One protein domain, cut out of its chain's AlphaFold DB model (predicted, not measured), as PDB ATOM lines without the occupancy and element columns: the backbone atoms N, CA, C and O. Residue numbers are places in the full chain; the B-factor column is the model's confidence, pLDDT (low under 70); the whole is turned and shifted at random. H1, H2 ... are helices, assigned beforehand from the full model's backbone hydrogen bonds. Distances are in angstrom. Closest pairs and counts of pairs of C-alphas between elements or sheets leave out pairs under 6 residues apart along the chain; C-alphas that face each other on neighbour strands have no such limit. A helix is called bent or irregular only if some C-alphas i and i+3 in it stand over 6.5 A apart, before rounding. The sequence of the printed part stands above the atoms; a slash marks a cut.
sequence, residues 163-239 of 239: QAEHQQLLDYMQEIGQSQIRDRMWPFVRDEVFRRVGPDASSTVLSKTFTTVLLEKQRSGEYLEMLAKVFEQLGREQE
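Overview. This is residues 163 to 239 of the 239 residues of an uncharacterized protein of Cercospora zeina (UniProt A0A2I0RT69). A long helix, H1, is broken into two arms, and H2 and H3 make a V whose two legs both pack on its kinked second arm, H1b. Residues 163 to 172 of the first arm, H1a, stick out from this body. The printed part has 77 residues with three named helices in the order H1, H2, H3 and no named strand; its class is all helix. It is only just loose, close to compact, with a radius of gyration of the C-alphas of 14.2 A, and its elongated outline spans 44 by 23 by 20 A.

Arrangement. Start at the first printed residue, with H1, residues 163 to 197, assigned as one helix by its hydrogen bonds but bent: C-alphas 175 and 178 are 8.9 A apart. Its arms are H1a, residues 163 to 175, and H1b, residues 178 to 197, and their lines stand at a steep tilt of 54 degrees. H1b is itself irregular, with C-alphas 188 and 191 7.6 A apart, and has a kink of 75 degrees near residue 189. Next comes H2, residues 203 to 219, which touches H1b about perpendicular, at 85 degrees; their closest C-alphas, of Val 193 and Phe 210, are 6.0 A apart. H3, residues 222 to 237, touches H1b with residues 226 to 230 alone, against residues 181 to 188 of H1b. Their closest C-alphas, of Arg 184 and Val 230, are 6.1 A apart, at a steep tilt of 46 degrees, opposite ways. H2 and H3 only just touch, with 3 pairs of C-alphas within 8 A, and only at the corner by their link; the closest C-alphas are those of Lys 217 and Tyr 223, 5.1 A apart. Their steep tilt of 69 degrees, opposite ways, is only just short of about perpendicular. H1a is apart from H2 and from H3. Every O i to N i+4 pair is within hydrogen-bond range in H1a, H2 and H3; in H1b it is 11 of 16.

Along the chain. Find C-alpha 163 at (41.677, 54.685, 42.326); from there H1a runs 17.3 A to residue 175. Look next at C-alpha 178, at (22.911, 43.958, 37.408), where H1b begins its 23.4 A to residue 197. H2 measures 24.3 A from C-alpha 203 to C-alpha 219. H3 measures 23.5 A and ends at C-alpha 237, at (18.614, 59.604, 31.864).

Size, cuts and confidence. The C-alphas farthest apart, of Gln 163 and Asp 200, are 46.2 A apart. The printed part has no cut and ends at residue 239, the chain's last, and both links are tight. The mean pLDDT of the printed part is 74.0; look for values under 70 at residues 163 to 179, 215, 218 to 221, 223 to 224 and 238 to 239.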
ATOM      1  N   GLN A 163      42.768  54.989  41.393       49.91
ATOM      2  CA  GLN A 163      41.677  54.685  42.326       49.91
ATOM      3  C   GLN A 163      40.394  55.483  42.057       49.91
ATOM      4  O   GLN A 163      39.316  54.957  42.280       49.91
ATOM      5  N   ALA A 164      40.457  56.716  41.549       49.34
ATOM      6  CA  ALA A 164      39.249  57.542  41.459       49.34
ATOM      7  C   ALA A 164      38.287  57.109  40.335       49.34
ATOM      8  O   ALA A 164      37.097  56.939  40.574       49.34
ATOM      9  N   GLU A 165      38.784  56.902  39.117       42.09
ATOM     10  CA  GLU A 165      37.932  56.733  37.927       42.09
ATOM     11  C   GLU A 165      37.419  55.296  37.764       42.09
ATOM     12  O   GLU A 165      36.284  55.065  37.353       42.09
ATOM     13  N   HIS A 166      38.235  54.305  38.131       48.75
ATOM     14  CA  HIS A 166      37.832  52.901  38.070       48.75
ATOM     15  C   HIS A 166      36.906  52.520  39.225       48.75
ATOM     16  O   HIS A 166      35.959  51.769  39.004       48.75
ATOM     17  N   GLN A 167      37.129  53.073  40.424       49.81
ATOM     18  CA  GLN A 167      36.183  52.919  41.528       49.81
ATOM     19  C   GLN A 167      34.856  53.590  41.178       49.81
ATOM     20  O   GLN A 167      33.828  52.957  41.335       49.81
ATOM     21  N   GLN A 168      34.862  54.785  40.573       50.25
ATOM     22  CA  GLN A 168      33.635  55.405  40.059       50.25
ATOM     23  C   GLN A 168      32.911  54.535  39.026       50.25
ATOM     24  O   GLN A 168      31.690  54.452  39.072       50.25
ATOM     25  N   LEU A 169      33.622  53.860  38.117       49.97
ATOM     26  CA  LEU A 169      32.995  52.956  37.146       49.97
ATOM     27  C   LEU A 169      32.417  51.696  37.811       49.97
ATOM     28  O   LEU A 169      31.314  51.275  37.468       49.97
ATOM     29  N   LEU A 170      33.143  51.093  38.755       50.53
ATOM     30  CA  LEU A 170      32.666  49.931  39.507       50.53
ATOM     31  C   LEU A 170      31.488  50.295  40.416       50.53
ATOM     32  O   LEU A 170      30.497  49.568  40.426       50.53
ATOM     33  N   ASP A 171      31.565  51.436  41.097       53.75
ATOM     34  CA  ASP A 171      30.492  52.019  41.901       53.75
ATOM     35  C   ASP A 171      29.279  52.310  41.016       53.75
ATOM     36  O   ASP A 171      28.176  51.914  41.361       53.75
ATOM     37  N   TYR A 172      29.473  52.872  39.819       52.84
ATOM     38  CA  TYR A 172      28.411  53.110  38.838       52.84
ATOM     39  C   TYR A 172      27.759  51.802  38.357       52.84
ATOM     40  O   TYR A 172      26.533  51.690  38.290       52.84
ATOM     41  N   MET A 173      28.555  50.764  38.077       49.75
ATOM     42  CA  MET A 173      28.049  49.438  37.700       49.75
ATOM     43  C   MET A 173      27.325  48.729  38.858       49.75
ATOM     44  O   MET A 173      26.356  48.000  38.617       49.75
ATOM     45  N   GLN A 174      27.765  48.937  40.102       55.56
ATOM     46  CA  GLN A 174      27.091  48.442  41.306       55.56
ATOM     47  C   GLN A 174      25.808  49.229  41.616       55.56
ATOM     48  O   GLN A 174      24.798  48.615  41.963       55.56
ATOM     49  N   GLU A 175      25.816  50.550  41.433       53.59
ATOM     50  CA  GLU A 175      24.716  51.478  41.721       53.59
ATOM     51  C   GLU A 175      23.562  51.330  40.721       53.59
ATOM     52  O   GLU A 175      22.395  51.285  41.115       53.59
ATOM     53  N   ILE A 176      23.869  51.144  39.432       56.62
ATOM     54  CA  ILE A 176      22.861  50.801  38.417       56.62
ATOM     55  C   ILE A 176      22.291  49.399  38.680       56.62
ATOM     56  O   ILE A 176      21.115  49.146  38.429       56.62
ATOM     57  N   GLY A 177      23.089  48.484  39.234       60.38
ATOM     58  CA  GLY A 177      22.672  47.127  39.570       60.38
ATOM     59  C   GLY A 177      22.530  46.215  38.344       60.38
ATOM     60  O   GLY A 177      21.993  46.581  37.295       60.38
ATOM     61  N   GLN A 178      22.963  44.959  38.488       60.59
ATOM     62  CA  GLN A 178      22.911  43.958  37.408       60.59
ATOM     63  C   GLN A 178      21.497  43.750  36.838       60.59
ATOM     64  O   GLN A 178      21.354  43.375  35.673       60.59
ATOM     65  N   SER A 179      20.447  44.008  37.627       65.38
ATOM     66  CA  SER A 179      19.055  43.946  37.176       65.38
ATOM     67  C   SER A 179      18.710  45.043  36.173       65.38
ATOM     68  O   SER A 179      18.073  44.739  35.173       65.38
ATOM     69  N   GLN A 180      19.167  46.284  36.363       70.19
ATOM     70  CA  GLN A 180      18.832  47.354  35.424       70.19
ATOM     71  C   GLN A 180      19.587  47.215  34.099       70.19
ATOM     72  O   GLN A 180      19.010  47.454  33.039       70.19
ATOM     73  N   ILE A 181      20.857  46.792  34.137       73.75
ATOM     74  CA  ILE A 181      21.600  46.462  32.910       73.75
ATOM     75  C   ILE A 181      20.877  45.329  32.183       73.75
ATOM     76  O   ILE A 181      20.625  45.415  30.984       73.75
ATOM     77  N   ARG A 182      20.477  44.284  32.913       75.94
ATOM     78  CA  ARG A 182      19.720  43.163  32.356       75.94
ATOM     79  C   ARG A 182      18.404  43.606  31.709       75.94
ATOM     80  O   ARG A 182      18.114  43.166  30.596       75.94
ATOM     81  N   ASP A 183      17.633  44.459  32.372       83.69
ATOM     82  CA  ASP A 183      16.344  44.944  31.873       83.69
ATOM     83  C   ASP A 183      16.519  45.819  30.627       83.69
ATOM     84  O   ASP A 183      15.762  45.683  29.665       83.69
ATOM     85  N   ARG A 184      17.570  46.646  30.582       84.19
ATOM     86  CA  ARG A 184      17.913  47.457  29.401       84.19
ATOM     87  C   ARG A 184      18.544  46.642  28.269       84.19
ATOM     88  O   ARG A 184      18.428  47.022  27.109       84.19
ATOM     89  N   MET A 185      19.144  45.489  28.570       84.75
ATOM     90  CA  MET A 185      19.639  44.538  27.567       84.75
ATOM     91  C   MET A 185      18.516  43.689  26.954       84.75
ATOM     92  O   MET A 185      18.661  43.193  25.834       84.75
ATOM     93  N   TRP A 186      17.385  43.527  27.650       90.56
ATOM     94  CA  TRP A 186      16.258  42.713  27.192       90.56
ATOM     95  C   TRP A 186      15.755  43.072  25.783       90.56
ATOM     96  O   TRP A 186      15.660  42.156  24.964       90.56
ATOM     97  N   PRO A 187      15.501  44.347  25.421       93.56
ATOM     98  CA  PRO A 187      15.006  44.712  24.092       93.56
ATOM     99  C   PRO A 187      15.904  44.257  22.937       93.56
ATOM    100  O   PRO A 187      15.396  43.938  21.867       93.56
ATOM    101  N   PHE A 188      17.219  44.183  23.153       90.44
ATOM    102  CA  PHE A 188      18.183  43.813  22.116       90.44
ATOM    103  C   PHE A 188      18.185  42.314  21.795       90.44
ATOM    104  O   PHE A 188      18.564  41.922  20.694       90.44
ATOM    105  N   VAL A 189      17.768  41.466  22.740       92.31
ATOM    106  CA  VAL A 189      17.767  40.001  22.567       92.31
ATOM    107  C   VAL A 189      16.386  39.367  22.649       92.31
ATOM    108  O   VAL A 189      16.254  38.181  22.349       92.31
ATOM    109  N   ARG A 190      15.355  40.126  23.036       95.12
ATOM    110  CA  ARG A 190      13.986  39.636  23.250       95.12
ATOM    111  C   ARG A 190      13.479  38.831  22.065       95.12
ATOM    112  O   ARG A 190      12.976  37.731  22.256       95.12
ATOM    113  N   ASP A 191      13.614  39.370  20.859       94.62
ATOM    114  CA  ASP A 191      13.036  38.752  19.668       94.62
ATOM    115  C   ASP A 191      13.714  37.406  19.365       94.62
ATOM    116  O   ASP A 191      13.045  36.430  19.032       94.62
ATOM    117  N   GLU A 192      15.025  37.307  19.594       95.88
ATOM    118  CA  GLU A 192      15.783  36.059  19.471       95.88
ATOM    119  C   GLU A 192      15.428  35.054  20.578       95.88
ATOM    120  O   GLU A 192      15.276  33.861  20.312       95.88
ATOM    121  N   VAL A 193      15.234  35.519  21.815       93.44
ATOM    122  CA  VAL A 193      14.771  34.678  22.928       93.44
ATOM    123  C   VAL A 193      13.376  34.123  22.629       93.44
ATOM    124  O   VAL A 193      13.165  32.912  22.708       93.44
ATOM    125  N   PHE A 194      12.436  34.970  22.208       97.31
ATOM    126  CA  PHE A 194      11.081  34.556  21.841       97.31
ATOM    127  C   PHE A 194      11.058  33.639  20.624       97.31
ATOM    128  O   PHE A 194      10.276  32.694  20.600       97.31
ATOM    129  N   ARG A 195      11.953  33.833  19.653       96.81
ATOM    130  CA  ARG A 195      12.102  32.904  18.528       96.81
ATOM    131  C   ARG A 195      12.493  31.494  18.985       96.81
ATOM    132  O   ARG A 195      12.096  30.526  18.342       96.81
ATOM    133  N   ARG A 196      13.264  31.362  20.072       96.69
ATOM    134  CA  ARG A 196      13.746  30.063  20.579       96.69
ATOM    135  C   ARG A 196      12.741  29.333  21.455       96.69
ATOM    136  O   ARG A 196      12.641  28.114  21.348       96.69
ATOM    137  N   VAL A 197      12.046  30.046  22.338       94.31
ATOM    138  CA  VAL A 197      11.196  29.410  23.366       94.31
ATOM    139  C   VAL A 197       9.731  29.837  23.327       94.31
ATOM    140  O   VAL A 197       8.918  29.262  24.044       94.31
ATOM    141  N   GLY A 198       9.375  30.788  22.464       94.31
ATOM    142  CA  GLY A 198       8.049  31.398  22.406       94.31
ATOM    143  C   GLY A 198       7.857  32.510  23.449       94.31
ATOM    144  O   GLY A 198       8.542  32.523  24.476       94.31
ATOM    145  N   PRO A 199       6.930  33.456  23.207       95.50
ATOM    146  CA  PRO A 199       6.628  34.535  24.152       95.50
ATOM    147  C   PRO A 199       5.927  34.039  25.426       95.50
ATOM    148  O   PRO A 199       6.072  34.659  26.474       95.50
ATOM    149  N   ASP A 200       5.227  32.901  25.354       95.25
ATOM    150  CA  ASP A 200       4.463  32.320  26.470       95.25
ATOM    151  C   ASP A 200       5.302  31.391  27.370       95.25
ATOM    152  O   ASP A 200       4.776  30.713  28.258       95.25
ATOM    153  N   ALA A 201       6.618  31.316  27.141       91.50
ATOM    154  CA  ALA A 201       7.517  30.523  27.970       91.50
ATOM    155  C   ALA A 201       7.541  31.030  29.421       91.50
ATOM    156  O   ALA A 201       7.404  32.220  29.701       91.50
ATOM    157  N   SER A 202       7.777  30.122  30.373       93.06
ATOM    158  CA  SER A 202       7.881  30.507  31.783       93.06
ATOM    159  C   SER A 202       9.052  31.466  32.021       93.06
ATOM    160  O   SER A 202      10.075  31.409  31.335       93.06
ATOM    161  N   SER A 203       8.950  32.311  33.052       81.56
ATOM    162  CA  SER A 203       9.999  33.279  33.410       81.56
ATOM    163  C   SER A 203      11.368  32.624  33.627       81.56
ATOM    164  O   SER A 203      12.391  33.178  33.228       81.56
ATOM    165  N   THR A 204      11.410  31.410  34.188       80.75
ATOM    166  CA  THR A 204      12.648  30.633  34.343       80.75
ATOM    167  C   THR A 204      13.253  30.239  32.994       80.75
ATOM    168  O   THR A 204      14.470  30.330  32.822       80.75
ATOM    169  N   VAL A 205      12.428  29.810  32.034       79.44
ATOM    170  CA  VAL A 205      12.880  29.421  30.688       79.44
ATOM    171  C   VAL A 205      13.341  30.647  29.901       79.44
ATOM    172  O   VAL A 205      14.419  30.610  29.304       79.44
ATOM    173  N   LEU A 206      12.599  31.754  29.975       82.50
ATOM    174  CA  LEU A 206      12.992  33.036  29.386       82.50
ATOM    175  C   LEU A 206      14.317  33.535  29.968       82.50
ATOM    176  O   LEU A 206      15.222  33.879  29.215       82.50
ATOM    177  N   SER A 207      14.475  33.497  31.294       77.06
ATOM    178  CA  SER A 207      15.702  33.925  31.974       77.06
ATOM    179  C   SER A 207      16.917  33.095  31.565       77.06
ATOM    180  O   SER A 207      17.973  33.662  31.302       77.06
ATOM    181  N   LYS A 208      16.793  31.763  31.504       72.88
ATOM    182  CA  LYS A 208      17.901  30.893  31.080       72.88
ATOM    183  C   LYS A 208      18.276  31.141  29.622       72.88
ATOM    184  O   LYS A 208      19.454  31.281  29.309       72.88
ATOM    185  N   THR A 209      17.272  31.242  28.752       79.31
ATOM    186  CA  THR A 209      17.474  31.468  27.315       79.31
ATOM    187  C   THR A 209      18.087  32.839  27.054       79.31
ATOM    188  O   THR A 209      19.001  32.943  26.246       79.31
ATOM    189  N   PHE A 210      17.654  33.869  27.783       80.56
ATOM    190  CA  PHE A 210      18.266  35.195  27.774       80.56
ATOM    191  C   PHE A 210      19.764  35.131  28.076       80.56
ATOM    192  O   PHE A 210      20.564  35.610  27.279       80.56
ATOM    193  N   THR A 211      20.155  34.475  29.174       75.38
ATOM    194  CA  THR A 211      21.571  34.303  29.523       75.38
ATOM    195  C   THR A 211      22.331  33.554  28.428       75.38
ATOM    196  O   THR A 211      23.433  33.957  28.071       75.38
ATOM    197  N   THR A 212      21.748  32.501  27.847       77.00
ATOM    198  CA  THR A 212      22.370  31.775  26.727       77.00
ATOM    199  C   THR A 212      22.571  32.668  25.502       77.00
ATOM    200  O   THR A 212      23.663  32.676  24.941       77.00
ATOM    201  N   VAL A 213      21.562  33.450  25.108       80.38
ATOM    202  CA  VAL A 213      21.662  34.369  23.965       80.38
ATOM    203  C   VAL A 213      22.695  35.462  24.233       80.38
ATOM    204  O   VAL A 213      23.489  35.748  23.346       80.38
ATOM    205  N   LEU A 214      22.760  36.025  25.445       76.38
ATOM    206  CA  LEU A 214      23.807  36.989  25.796       76.38
ATOM    207  C   LEU A 214      25.211  36.387  25.678       76.38
ATOM    208  O   LEU A 214      26.082  37.014  25.085       76.38
ATOM    209  N   LEU A 215      25.422  35.162  26.168       67.50
ATOM    210  CA  LEU A 215      26.707  34.464  26.044       67.50
ATOM    211  C   LEU A 215      27.082  34.185  24.581       67.50
ATOM    212  O   LEU A 215      28.255  34.221  24.217       67.50
ATOM    213  N   GLU A 216      26.104  33.901  23.722       71.94
ATOM    214  CA  GLU A 216      26.340  33.748  22.284       71.94
ATOM    215  C   GLU A 216      26.672  35.086  21.616       71.94
ATOM    216  O   GLU A 216      27.650  35.158  20.873       71.94
ATOM    217  N   LYS A 217      25.924  36.151  21.936       75.56
ATOM    218  CA  LYS A 217      26.184  37.516  21.451       75.56
ATOM    219  C   LYS A 217      27.549  38.026  21.895       75.56
ATOM    220  O   LYS A 217      28.235  38.710  21.137       75.56
ATOM    221  N   GLN A 218      27.971  37.626  23.088       63.41
ATOM    222  CA  GLN A 218      29.303  37.875  23.611       63.41
ATOM    223  C   GLN A 218      30.377  37.171  22.781       63.41
ATOM    224  O   GLN A 218      31.336  37.809  22.359       63.41
ATOM    225  N   ARG A 219      30.193  35.886  22.452       59.97
ATOM    226  CA  ARG A 219      31.127  35.147  21.582       59.97
ATOM    227  C   ARG A 219      31.232  35.738  20.173       59.97
ATOM    228  O   ARG A 219      32.285  35.606  19.558       59.97
ATOM    229  N   SER A 220      30.172  36.373  19.666       69.75
ATOM    230  CA  SER A 220      30.172  37.057  18.363       69.75
ATOM    231  C   SER A 220      30.657  38.513  18.398       69.75
ATOM    232  O   SER A 220      30.777  39.116  17.339       69.75
ATOM    233  N   GLY A 221      30.909  39.099  19.576       65.31
ATOM    234  CA  GLY A 221      31.295  40.512  19.740       65.31
ATOM    235  C   GLY A 221      30.131  41.518  19.778       65.31
ATOM    236  O   GLY A 221      30.290  42.612  20.307       65.31
ATOM    237  N   GLU A 222      28.933  41.141  19.320       74.56
ATOM    238  CA  GLU A 222      27.728  41.998  19.308       74.56
ATOM    239  C   GLU A 222      27.291  42.505  20.701       74.56
ATOM    240  O   GLU A 222      26.625  43.532  20.818       74.56
ATOM    241  N   TYR A 223      27.666  41.798  21.773       68.31
ATOM    242  CA  TYR A 223      27.313  42.162  23.151       68.31
ATOM    243  C   TYR A 223      27.848  43.538  23.576       68.31
ATOM    244  O   TYR A 223      27.169  44.253  24.312       68.31
ATOM    245  N   LEU A 224      29.029  43.936  23.092       58.81
ATOM    246  CA  LEU A 224      29.641  45.222  23.443       58.81
ATOM    247  C   LEU A 224      28.894  46.401  22.831       58.81
ATOM    248  O   LEU A 224      28.643  47.392  23.509       58.81
ATOM    249  N   GLU A 225      28.467  46.272  21.576       74.75
ATOM    250  CA  GLU A 225      27.659  47.300  20.920       74.75
ATOM    251  C   GLU A 225      26.313  47.495  21.628       74.75
ATOM    252  O   GLU A 225      25.795  48.610  21.704       74.75
ATOM    253  N   MET A 226      25.737  46.410  22.152       78.25
ATOM    254  CA  MET A 226      24.511  46.468  22.944       78.25
ATOM    255  C   MET A 226      24.753  47.162  24.288       78.25
ATOM    256  O   MET A 226      23.996  48.059  24.648       78.25
ATOM    257  N   LEU A 227      25.820  46.794  25.003       70.62
ATOM    258  CA  LEU A 227      26.178  47.421  26.274       70.62
ATOM    259  C   LEU A 227      26.495  48.908  26.130       70.62
ATOM    260  O   LEU A 227      26.000  49.702  26.923       70.62
ATOM    261  N   ALA A 228      27.256  49.300  25.106       71.75
ATOM    262  CA  ALA A 228      27.554  50.702  24.830       71.75
ATOM    263  C   ALA A 228      26.264  51.520  24.659       71.75
ATOM    264  O   ALA A 228      26.124  52.586  25.250       71.75
ATOM    265  N   LYS A 229      25.272  50.977  23.937       77.50
ATOM    266  CA  LYS A 229      23.947  51.606  23.795       77.50
ATOM    267  C   LYS A 229      23.181  51.669  25.115       77.50
ATOM    268  O   LYS A 229      22.480  52.648  25.353       77.50
ATOM    269  N   VAL A 230      23.294  50.649  25.968       78.00
ATOM    270  CA  VAL A 230      22.682  50.656  27.307       78.00
ATOM    271  C   VAL A 230      23.304  51.740  28.187       78.00
ATOM    272  O   VAL A 230      22.567  52.477  28.839       78.00
ATOM    273  N   PHE A 231      24.630  51.881  28.178       73.75
ATOM    274  CA  PHE A 231      25.318  52.934  28.926       73.75
ATOM    275  C   PHE A 231      25.030  54.331  28.373       73.75
ATOM    276  O   PHE A 231      24.811  55.256  29.147       73.75
ATOM    277  N   GLU A 232      24.932  54.488  27.051       74.44
ATOM    278  CA  GLU A 232      24.519  55.752  26.437       74.44
ATOM    279  C   GLU A 232      23.094  56.150  26.860       74.44
ATOM    280  O   GLU A 232      22.841  57.311  27.178       74.44
ATOM    281  N   GLN A 233      22.159  55.194  26.904       77.56
ATOM    282  CA  GLN A 233      20.798  55.434  27.403       77.56
ATOM    283  C   GLN A 233      20.803  55.858  28.872       77.56
ATOM    284  O   GLN A 233      20.137  56.824  29.233       77.56
ATOM    285  N   LEU A 234      21.582  55.161  29.695       73.56
ATOM    286  CA  LEU A 234      21.757  55.456  31.113       73.56
ATOM    287  C   LEU A 234      22.327  56.854  31.365       73.56
ATOM    288  O   LEU A 234      21.816  57.562  32.227       73.56
ATOM    289  N   GLY A 235      23.340  57.264  30.599       71.50
ATOM    290  CA  GLY A 235      23.923  58.602  30.704       71.50
ATOM    291  C   GLY A 235      22.905  59.703  30.398       71.50
ATOM    292  O   GLY A 235      22.800  60.664  31.149       71.50
ATOM    293  N   ARG A 236      22.079  59.521  29.358       76.56
ATOM    294  CA  ARG A 236      21.026  60.488  28.988       76.56
ATOM    295  C   ARG A 236      19.897  60.607  30.013       76.56
ATOM    296  O   ARG A 236      19.202  61.612  30.015       76.56
ATOM    297  N   GLU A 237      19.655  59.579  30.823       79.12
ATOM    298  CA  GLU A 237      18.614  59.604  31.864       79.12
ATOM    299  C   GLU A 237      19.062  60.352  33.134       79.12
ATOM    300  O   GLU A 237      18.224  60.651  33.985       79.12
ATOM    301  N   GLN A 238      20.362  60.632  33.273       67.44
ATOM    302  CA  GLN A 238      20.947  61.328  34.424       67.44
ATOM    303  C   GLN A 238      21.185  62.832  34.188       67.44
ATOM    304  O   GLN A 238      21.497  63.540  35.147       67.44
ATOM    305  N   GLU A 239      21.023  63.313  32.950       65.50
ATOM    306  CA  GLU A 239      21.062  64.737  32.557       65.50
ATOM    307  C   GLU A 239      19.684  65.412  32.670       65.50
ATOM    308  O   GLU A 239      19.640  66.581  33.126       65.50
TER     309      GLU A 239